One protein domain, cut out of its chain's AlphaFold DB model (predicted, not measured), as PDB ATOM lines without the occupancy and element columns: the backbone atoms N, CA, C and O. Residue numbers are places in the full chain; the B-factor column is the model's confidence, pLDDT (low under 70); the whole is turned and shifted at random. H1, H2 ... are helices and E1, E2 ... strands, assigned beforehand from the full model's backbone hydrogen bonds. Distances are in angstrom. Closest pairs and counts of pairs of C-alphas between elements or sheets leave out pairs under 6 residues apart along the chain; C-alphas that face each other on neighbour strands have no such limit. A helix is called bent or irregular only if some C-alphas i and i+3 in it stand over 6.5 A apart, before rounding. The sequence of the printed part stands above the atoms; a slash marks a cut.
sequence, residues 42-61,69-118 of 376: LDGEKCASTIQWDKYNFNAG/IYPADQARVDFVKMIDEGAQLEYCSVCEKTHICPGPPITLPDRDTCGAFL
ATOM      1  N   LEU A  42     -42.130  12.336  52.754       58.59
ATOM      2  CA  LEU A  42     -40.998  13.244  52.652       58.59
ATOM      3  C   LEU A  42     -40.073  12.870  53.805       58.59
ATOM      4  O   LEU A  42     -40.132  13.464  54.869       58.59
ATOM      5  N   ASP A  43     -39.305  11.798  53.641       80.12
ATOM      6  CA  ASP A  43     -38.306  11.432  54.631       80.12
ATOM      7  C   ASP A  43     -37.108  12.345  54.369       80.12
ATOM      8  O   ASP A  43     -36.193  11.976  53.623       80.12
ATOM      9  N   GLY A  44     -37.124  13.555  54.944       85.44
ATOM     10  CA  GLY A  44     -36.003  14.488  54.860       85.44
ATOM     11  C   GLY A  44     -34.685  13.807  55.227       85.44
ATOM     12  O   GLY A  44     -33.668  14.022  54.566       85.44
ATOM     13  N   GLU A  45     -34.717  12.867  56.179       89.25
ATOM     14  CA  GLU A  45     -33.580  12.016  56.540       89.25
ATOM     15  C   GLU A  45     -33.061  11.138  55.389       89.25
ATOM     16  O   GLU A  45     -31.845  11.003  55.228       89.25
ATOM     17  N   LYS A  46     -33.941  10.570  54.551       88.50
ATOM     18  CA  LYS A  46     -33.528   9.779  53.380       88.50
ATOM     19  C   LYS A  46     -32.852  10.665  52.342       88.50
ATOM     20  O   LYS A  46     -31.764  10.305  51.896       88.50
ATOM     21  N   CYS A  47     -33.428  11.829  52.013       85.88
ATOM     22  CA  CYS A  47     -32.776  12.818  51.137       85.88
ATOM     23  C   CYS A  47     -31.412  13.240  51.711       85.88
ATOM     24  O   CYS A  47     -30.415  13.297  50.998       85.88
ATOM     25  N   ALA A  48     -31.345  13.522  53.013       89.88
ATOM     26  CA  ALA A  48     -30.121  13.980  53.655       89.88
ATOM     27  C   ALA A  48     -29.029  12.903  53.695       89.88
ATOM     28  O   ALA A  48     -27.847  13.238  53.662       89.88
ATOM     29  N   SER A  49     -29.403  11.621  53.749       89.19
ATOM     30  CA  SER A  49     -28.453  10.504  53.795       89.19
ATOM     31  C   SER A  49     -27.659  10.307  52.501       89.19
ATOM     32  O   SER A  49     -26.574   9.729  52.543       89.19
ATOM     33  N   THR A  50     -28.167  10.793  51.364       87.12
ATOM     34  CA  THR A  50     -27.476  10.673  50.074       87.12
ATOM     35  C   THR A  50     -26.482  11.808  49.830       87.12
ATOM     36  O   THR A  50     -25.650  11.693  48.934       87.12
ATOM     37  N   ILE A  51     -26.547  12.889  50.615       88.12
ATOM     38  CA  ILE A  51     -25.720  14.090  50.454       88.12
ATOM     39  C   ILE A  51     -24.436  13.966  51.279       88.12
ATOM     40  O   ILE A  51     -24.472  13.653  52.471       88.12
ATOM     41  N   GLN A  52     -23.290  14.271  50.664       88.06
ATOM     42  CA  GLN A  52     -22.014  14.355  51.374       88.06
ATOM     43  C   GLN A  52     -21.835  15.757  51.969       88.06
ATOM     44  O   GLN A  52     -21.256  16.647  51.348       88.06
ATOM     45  N   TRP A  53     -22.337  15.947  53.190       84.75
ATOM     46  CA  TRP A  53     -22.337  17.234  53.899       84.75
ATOM     47  C   TRP A  53     -20.941  17.797  54.190       84.75
ATOM     48  O   TRP A  53     -20.788  19.009  54.301       84.75
ATOM     49  N   ASP A  54     -19.900  16.964  54.213       82.88
ATOM     50  CA  ASP A  54     -18.520  17.432  54.392       82.88
ATOM     51  C   ASP A  54     -18.040  18.307  53.222       82.88
ATOM     52  O   ASP A  54     -17.242  19.220  53.418       82.88
ATOM     53  N   LYS A  55     -18.581  18.097  52.009       74.06
ATOM     54  CA  LYS A  55     -18.313  18.953  50.837       74.06
ATOM     55  C   LYS A  55     -18.955  20.338  50.950       74.06
ATOM     56  O   LYS A  55     -18.613  21.231  50.182       74.06
ATOM     57  N   TYR A  56     -19.917  20.497  51.859       68.00
ATOM     58  CA  TYR A  56     -20.657  21.740  52.073       68.00
ATOM     59  C   TYR A  56     -19.794  22.802  52.761       68.00
ATOM     60  O   TYR A  56     -19.978  24.000  52.547       68.00
ATOM     61  N   ASN A  57     -18.809  22.359  53.544       64.69
ATOM     62  CA  ASN A  57     -17.828  23.233  54.158       64.69
ATOM     63  C   ASN A  57     -16.760  23.579  53.122       64.69
ATOM     64  O   ASN A  57     -15.813  22.824  52.902       64.69
ATOM     65  N   PHE A  58     -16.889  24.751  52.499       57.56
ATOM     66  CA  PHE A  58     -15.736  25.392  51.879       57.56
ATOM     67  C   PHE A  58     -14.634  25.463  52.939       57.56
ATOM     68  O   PHE A  58     -14.792  26.134  53.959       57.56
ATOM     69  N   ASN A  59     -13.542  24.722  52.729       51.66
ATOM     70  CA  ASN A  59     -12.362  24.827  53.576       51.66
ATOM     71  C   ASN A  59     -12.004  26.310  53.677       51.66
ATOM     72  O   ASN A  59     -11.770  26.961  52.659       51.66
ATOM     73  N   ALA A  60     -11.960  26.822  54.905       46.81
ATOM     74  CA  ALA A  60     -11.805  28.232  55.267       46.81
ATOM     75  C   ALA A  60     -10.501  28.910  54.778       46.81
ATOM     76  O   ALA A  60     -10.151  29.985  55.252       46.81
ATOM     77  N   GLY A  61      -9.753  28.286  53.865       50.84
ATOM     78  CA  GLY A  61      -8.481  28.773  53.338       50.84
ATOM     79  C   GLY A  61      -8.484  29.178  51.861       50.84
ATOM     80  O   GLY A  61      -7.472  29.709  51.417       50.84
ATOM     81  N   ILE A  69     -18.874  29.980  58.898       69.38
ATOM     82  CA  ILE A  69     -18.833  28.609  58.383       69.38
ATOM     83  C   ILE A  69     -20.090  27.913  58.890       69.38
ATOM     84  O   ILE A  69     -20.275  27.776  60.097       69.38
ATOM     85  N   TYR A  70     -20.965  27.523  57.971       81.19
ATOM     86  CA  TYR A  70     -22.211  26.850  58.295       81.19
ATOM     87  C   TYR A  70     -21.928  25.353  58.477       81.19
ATOM     88  O   TYR A  70     -21.705  24.672  57.477       81.19
ATOM     89  N   PRO A  71     -21.849  24.836  59.723       86.06
ATOM     90  CA  PRO A  71     -21.320  23.502  59.969       86.06
ATOM     91  C   PRO A  71     -22.219  22.430  59.344       86.06
ATOM     92  O   PRO A  71     -23.443  22.562  59.327       86.06
ATOM     93  N   ALA A  72     -21.597  21.346  58.878       87.38
ATOM     94  CA  ALA A  72     -22.252  20.257  58.154       87.38
ATOM     95  C   ALA A  72     -23.468  19.680  58.901       87.38
ATOM     96  O   ALA A  72     -24.507  19.438  58.286       87.38
ATOM     97  N   ASP A  73     -23.374  19.532  60.226       89.75
ATOM     98  CA  ASP A  73     -24.466  19.015  61.056       89.75
ATOM     99  C   ASP A  73     -25.679  19.955  61.076       89.75
ATOM    100  O   ASP A  73     -26.816  19.502  60.928       89.75
ATOM    101  N   GLN A  74     -25.448  21.269  61.187       89.62
ATOM    102  CA  GLN A  74     -26.524  22.262  61.145       89.62
ATOM    103  C   GLN A  74     -27.142  22.328  59.745       89.62
ATOM    104  O   GLN A  74     -28.362  22.359  59.611       89.62
ATOM    105  N   ALA A  75     -26.312  22.262  58.698       88.75
ATOM    106  CA  ALA A  75     -26.785  22.224  57.319       88.75
ATOM    107  C   ALA A  75     -27.675  21.016  57.036       88.75
ATOM    108  O   ALA A  75     -28.715  21.153  56.391       88.75
ATOM    109  N   ARG A  76     -27.303  19.853  57.576       90.88
ATOM    110  CA  ARG A  76     -28.106  18.638  57.499       90.88
ATOM    111  C   ARG A  76     -29.443  18.801  58.221       90.88
ATOM    112  O   ARG A  76     -30.469  18.465  57.635       90.88
ATOM    113  N   VAL A  77     -29.447  19.290  59.463       91.69
ATOM    114  CA  VAL A  77     -30.677  19.456  60.263       91.69
ATOM    115  C   VAL A  77     -31.645  20.427  59.588       91.69
ATOM    116  O   VAL A  77     -32.819  20.102  59.412       91.69
ATOM    117  N   ASP A  78     -31.150  21.581  59.147       89.88
ATOM    118  CA  ASP A  78     -31.973  22.598  58.490       89.88
ATOM    119  C   ASP A  78     -32.515  22.105  57.145       89.88
ATOM    120  O   ASP A  78     -33.661  22.383  56.793       89.88
ATOM    121  N   PHE A  79     -31.733  21.310  56.411       90.69
ATOM    122  CA  PHE A  79     -32.198  20.677  55.185       90.69
ATOM    123  C   PHE A  79     -33.301  19.647  55.439       90.69
ATOM    124  O   PHE A  79     -34.306  19.667  54.734       90.69
ATOM    125  N   VAL A  80     -33.145  18.762  56.433       91.75
ATOM    126  CA  VAL A  80     -34.186  17.782  56.797       91.75
ATOM    127  C   VAL A  80     -35.480  18.515  57.131       91.75
ATOM    128  O   VAL A  80     -36.513  18.230  56.531       91.75
ATOM    129  N   LYS A  81     -35.392  19.542  57.984       91.94
ATOM    130  CA  LYS A  81     -36.527  20.391  58.349       91.94
ATOM    131  C   LYS A  81     -37.192  21.025  57.124       91.94
ATOM    132  O   LYS A  81     -38.409  20.972  57.000       91.94
ATOM    133  N   MET A  82     -36.408  21.581  56.200       90.88
ATOM    134  CA  MET A  82     -36.919  22.189  54.969       90.88
ATOM    135  C   MET A  82     -37.697  21.180  54.102       90.88
ATOM    136  O   MET A  82     -38.748  21.515  53.559       90.88
ATOM    137  N   ILE A  83     -37.203  19.946  53.963       91.25
ATOM    138  CA  ILE A  83     -37.901  18.893  53.212       91.25
ATOM    139  C   ILE A  83     -39.192  18.476  53.925       91.25
ATOM    140  O   ILE A  83     -40.235  18.388  53.276       91.25
ATOM    141  N   ASP A  84     -39.142  18.285  55.242       89.06
ATOM    142  CA  ASP A  84     -40.292  17.873  56.056       89.06
ATOM    143  C   ASP A  84     -41.401  18.945  56.082       89.06
ATOM    144  O   ASP A  84     -42.591  18.624  56.120       89.06
ATOM    145  N   GLU A  85     -41.028  20.226  55.986       90.94
ATOM    146  CA  GLU A  85     -41.945  21.368  55.841       90.94
ATOM    147  C   GLU A  85     -42.589  21.467  54.443       90.94
ATOM    148  O   GLU A  85     -43.442  22.326  54.210       90.94
ATOM    149  N   GLY A  86     -42.250  20.560  53.522       88.88
ATOM    150  CA  GLY A  86     -42.876  20.464  52.206       88.88
ATOM    151  C   GLY A  86     -42.171  21.267  51.119       88.88
ATOM    152  O   GLY A  86     -42.831  21.733  50.187       88.88
ATOM    153  N   ALA A  87     -40.848  21.441  51.210       88.94
ATOM    154  CA  ALA A  87     -40.093  22.074  50.138       88.94
ATOM    155  C   ALA A  87     -40.294  21.359  48.794       88.94
ATOM    156  O   ALA A  87     -40.337  20.130  48.694       88.94
ATOM    157  N   GLN A  88     -40.421  22.161  47.738       88.69
ATOM    158  CA  GLN A  88     -40.723  21.660  46.407       88.69
ATOM    159  C   GLN A  88     -39.529  20.878  45.846       88.69
ATOM    160  O   GLN A  88     -38.444  21.427  45.658       88.69
ATOM    161  N   LEU A  89     -39.748  19.594  45.561       89.81
ATOM    162  CA  LEU A  89     -38.784  18.759  44.850       89.81
ATOM    163  C   LEU A  89     -38.716  19.172  43.376       89.81
ATOM    164  O   LEU A  89     -39.733  19.471  42.743       89.81
ATOM    165  N   GLU A  90     -37.518  19.134  42.813       91.19
ATOM    166  CA  GLU A  90     -37.271  19.444  41.414       91.19
ATOM    167  C   GLU A  90     -37.632  18.252  40.509       91.19
ATOM    168  O   GLU A  90     -37.531  17.074  40.881       91.19
ATOM    169  N   TYR A  91     -38.085  18.575  39.294       93.12
ATOM    170  CA  TYR A  91     -38.506  17.602  38.292       93.12
ATOM    171  C   TYR A  91     -37.307  16.982  37.568       93.12
ATOM    172  O   TYR A  91     -36.498  17.678  36.952       93.12
ATOM    173  N   CYS A  92     -37.232  15.654  37.576       93.25
ATOM    174  CA  CYS A  92     -36.238  14.902  36.829       93.25
ATOM    175  C   CYS A  92     -36.699  14.666  35.387       93.25
ATOM    176  O   CYS A  92     -37.641  13.918  35.134       93.25
ATOM    177  N   SER A  93     -35.972  15.236  34.424       90.75
ATOM    178  CA  SER A  93     -36.236  15.054  32.988       90.75
ATOM    179  C   SER A  93     -35.937  13.647  32.456       90.75
ATOM    180  O   SER A  93     -36.311  13.338  31.331       90.75
ATOM    181  N   VAL A  94     -35.250  12.806  33.236       89.69
ATOM    182  CA  VAL A  94     -34.842  11.452  32.825       89.69
ATOM    183  C   VAL A  94     -35.887  10.413  33.216       89.69
ATOM    184  O   VAL A  94     -36.210   9.548  32.410       89.69
ATOM    185  N   CYS A  95     -36.410  10.477  34.443       91.12
ATOM    186  CA  CYS A  95     -37.402   9.519  34.937       91.12
ATOM    187  C   CYS A  95     -38.819  10.096  35.053       91.12
ATOM    188  O   CYS A  95     -39.707   9.389  35.525       91.12
ATOM    189  N   GLU A  96     -39.004  11.370  34.698       93.44
ATOM    190  CA  GLU A  96     -40.285  12.090  34.704       93.44
ATOM    191  C   GLU A  96     -40.967  12.147  36.083       93.44
ATOM    192  O   GLU A  96     -42.190  12.180  36.203       93.44
ATOM    193  N   LYS A  97     -40.167  12.156  37.159       93.00
ATOM    194  CA  LYS A  97     -40.647  12.217  38.552       93.00
ATOM    195  C   LYS A  97     -40.020  13.394  39.291       93.00
ATOM    196  O   LYS A  97     -38.876  13.763  39.034       93.00
ATOM    197  N   THR A  98     -40.744  13.952  40.253       91.50
ATOM    198  CA  THR A  98     -40.248  14.983  41.177       91.50
ATOM    199  C   THR A  98     -39.569  14.319  42.370       91.50
ATOM    200  O   THR A  98     -40.241  13.917  43.319       91.50
ATOM    201  N   HIS A  99     -38.252  14.131  42.299       89.38
ATOM    202  CA  HIS A  99     -37.491  13.429  43.344       89.38
ATOM    203  C   HIS A  99     -36.155  14.095  43.695       89.38
ATOM    204  O   HIS A  99     -35.432  13.591  44.553       89.38
ATOM    205  N   ILE A 100     -35.786  15.182  43.017       91.88
ATOM    206  CA  ILE A 100     -34.505  15.849  43.246       91.88
ATOM    207  C   ILE A 100     -34.730  16.861  44.365       91.88
ATOM    208  O   ILE A 100     -35.468  17.831  44.202       91.88
ATOM    209  N   CYS A 101     -34.155  16.598  45.534       91.00
ATOM    210  CA  CYS A 101     -34.330  17.461  46.700       91.00
ATOM    211  C   CYS A 101     -33.701  18.848  46.398       91.00
ATOM    212  O   CYS A 101     -32.649  18.872  45.761       91.00
ATOM    213  N   PRO A 102     -34.300  19.990  46.787       87.94
ATOM    214  CA  PRO A 102     -33.763  21.340  46.536       87.94
ATOM    215  C   PRO A 102     -32.463  21.607  47.308       87.94
ATOM    216  O   PRO A 102     -32.148  20.900  48.256       87.94
ATOM    217  N   GLY A 103     -31.670  22.607  46.912       85.38
ATOM    218  CA  GLY A 103     -30.392  22.903  47.575       85.38
ATOM    219  C   GLY A 103     -29.344  23.555  46.668       85.38
ATOM    220  O   GLY A 103     -29.574  23.723  45.467       85.38
ATOM    221  N   PRO A 104     -28.166  23.908  47.212       84.31
ATOM    222  CA  PRO A 104     -27.150  24.647  46.473       84.31
ATOM    223  C   PRO A 104     -26.505  23.805  45.359       84.31
ATOM    224  O   PRO A 104     -26.376  22.586  45.504       84.31
ATOM    225  N   PRO A 105     -26.010  24.433  44.275       83.94
ATOM    226  CA  PRO A 105     -25.413  23.722  43.141       83.94
ATOM    227  C   PRO A 105     -24.286  22.745  43.509       83.94
ATOM    228  O   PRO A 105     -24.108  21.739  42.830       83.94
ATOM    229  N   ILE A 106     -23.557  22.994  44.603       84.31
ATOM    230  CA  ILE A 106     -22.449  22.138  45.055       84.31
ATOM    231  C   ILE A 106     -22.896  20.723  45.459       84.31
ATOM    232  O   ILE A 106     -22.163  19.767  45.230       84.31
ATOM    233  N   THR A 107     -24.109  20.569  45.999       87.50
ATOM    234  CA  THR A 107     -24.665  19.260  46.392       87.50
ATOM    235  C   THR A 107     -25.522  18.633  45.300       87.50
ATOM    236  O   THR A 107     -26.069  17.550  45.491       87.50
ATOM    237  N   LEU A 108     -25.686  19.306  44.157       91.06
ATOM    238  CA  LEU A 108     -26.481  18.793  43.045       91.06
ATOM    239  C   LEU A 108     -26.014  17.407  42.557       91.06
ATOM    240  O   LEU A 108     -26.883  16.563  42.358       91.06
ATOM    241  N   PRO A 109     -24.701  17.106  42.456       92.12
ATOM    242  CA  PRO A 109     -24.223  15.772  42.089       92.12
ATOM    243  C   PRO A 109     -24.700  14.647  43.014       92.12
ATOM    244  O   PRO A 109     -24.910  13.526  42.557       92.12
ATOM    245  N   ASP A 110     -24.865  14.944  44.306       90.25
ATOM    246  CA  ASP A 110     -25.274  13.963  45.314       90.25
ATOM    247  C   ASP A 110     -26.812  13.802  45.363       90.25
ATOM    248  O   ASP A 110     -27.328  12.751  45.747       90.25
ATOM    249  N   ARG A 111     -27.557  14.841  44.956       91.00
ATOM    250  CA  ARG A 111     -29.034  14.874  44.931       91.00
ATOM    251  C   ARG A 111     -29.620  14.350  43.618       91.00
ATOM    252  O   ARG A 111     -30.661  13.696  43.614       91.00
ATOM    253  N   ASP A 112     -28.965  14.635  42.497       92.50
ATOM    254  CA  ASP A 112     -29.408  14.265  41.154       92.50
ATOM    255  C   ASP A 112     -28.808  12.922  40.716       92.50
ATOM    256  O   ASP A 112     -27.928  12.834  39.856       92.50
ATOM    257  N   THR A 113     -29.325  11.844  41.301       88.00
ATOM    258  CA  THR A 113     -28.889  10.470  41.003       88.00
ATOM    259  C   THR A 113     -29.178  10.037  39.564       88.00
ATOM    260  O   THR A 113     -28.488   9.172  39.026       88.00
ATOM    261  N   CYS A 114     -30.170  10.650  38.912       89.62
ATOM    262  CA  CYS A 114     -30.520  10.376  37.519       89.62
ATOM    263  C   CYS A 114     -29.676  11.176  36.514       89.62
ATOM    264  O   CYS A 114     -29.726  10.898  35.313       89.62
ATOM    265  N   GLY A 115     -28.923  12.178  36.973       92.69
ATOM    266  CA  GLY A 115     -28.198  13.093  36.103       92.69
ATOM    267  C   GLY A 115     -29.124  13.987  35.276       92.69
ATOM    268  O   GLY A 115     -28.749  14.373  34.172       92.69
ATOM    269  N   ALA A 116     -30.339  14.294  35.730       92.69
ATOM    270  CA  ALA A 116     -31.293  15.146  35.024       92.69
ATOM    271  C   ALA A 116     -30.738  16.536  34.696       92.69
ATOM    272  O   ALA A 116     -31.001  17.049  33.605       92.69
ATOM    273  N   PHE A 117     -29.924  17.098  35.589       93.94
ATOM    274  CA  PHE A 117     -29.323  18.423  35.447       93.94
ATOM    275  C   PHE A 117     -27.981  18.417  34.712       93.94
ATOM    276  O   PHE A 117     -27.443  19.480  34.400       93.94
ATOM    277  N   LEU A 118     -27.448  17.241  34.363       94.81
ATOM    278  CA  LEU A 118     -26.289  17.176  33.477       94.81
ATOM    279  C   LEU A 118     -26.637  17.730  32.088       94.81
ATOM    280  O   LEU A 118     -27.746  17.474  31.589       94.81
TER     281      LEU A 118
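Overview. This is residues 42 to 61 and 69 to 118 of the 376 residues of an uncharacterized protein of Mollisia scopiformis (UniProt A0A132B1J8). A small body has its longest helix, H3, along one side with the short H1 packed on it, and the irregular H4 lies across from them, apart from H3, while the very short H2 touches both H4 and residues 72 to 76 of H3. The small two-strand hairpin of E1 and E2 makes one end of the long axis, and residues 57 to 61 run out to the cut at the other. The printed part has 70 residues, with four named helices and two named strands in the order H1, H2, H3, E1, E2, H4; the sheet, E1 - E2, is antiparallel, and the class is mostly helix. The whole is compact, with a radius of gyration of the C-alphas of 12.3 A, and spans 39 by 27 by 15 A.

Arrangement. Begin with H1, residues 44 to 49, which touches H3, residues 72 to 84; the closest C-alphas, those of Gly 44 and Val 80, are 4.2 A apart. The two run opposite ways at a steep tilt of 39 degrees. Next look at H2, residues 53 to 56, which touches residues 72 to 76 of H3 alone, with the closest C-alphas, those of Trp 53 and Ala 72, 5.2 A apart. H2 also touches H4, residues 105 to 111, and here the closest C-alphas, those of Tyr 56 and Ile 106, are 7.3 A apart. H1 and H4 are close but not clearly touching, with the C-alphas of Cys 47 and Arg 111 closest at 7.5 A, and about perpendicular at 88 degrees. H3 and H4 are apart. E1, residues 90 to 92, and E2, residues 97 to 100, form an antiparallel hairpin at 121 degrees between directions; look for N 90 and O 100 at 2.8 A and N 92 and O 97 at 2.9 A, both within hydrogen-bond range. The closest C-alphas of E2 and H4, those of Ile 100 and Arg 111, are 5.8 A apart. In H1 and H3 every O i to N i+4 pair is within hydrogen-bond range; in H4 1 of 3 is, beside 3 of 4 O i to N i+3 pairs, and H2 is too short for an O i to N i+4 pair.

Along the chain. Find C-alpha 44 at (-36.003, 14.488, 54.860); from there H1 runs 8.6 A to residue 49. H2 follows from residue 53 to 56, 5.1 A. After the cut, find C-alpha 72 at (-22.252, 20.257, 58.154), where H3 begins its 18.3 A to residue 84. E1 spans 6.5 A from residue 90 to 92, and E2 8.5 A from residue 97 to 100. H4 runs 9.7 A from residue 105 to C-alpha 111 at (-29.034, 14.874, 44.931); it is irregular, with C-alphas 106 and 109 7.2 A apart.

Size, cuts and confidence. The two C-alphas farthest apart, those of Gly 61 and Glu 96, are 40.5 A apart. Residues 62 to 68 are not printed, and C-alphas 61 and 69 are 11.5 A apart across this cut, which lies in the link from H2 to H3. The links H1 to H2, H3 to E1, E1 to E2 and E2 to H4 are tight. Read the B-factor column for a mean pLDDT of 85.6 over the printed part of this predicted model; residue 42, residues 56 to 61 and residue 69 are under 70.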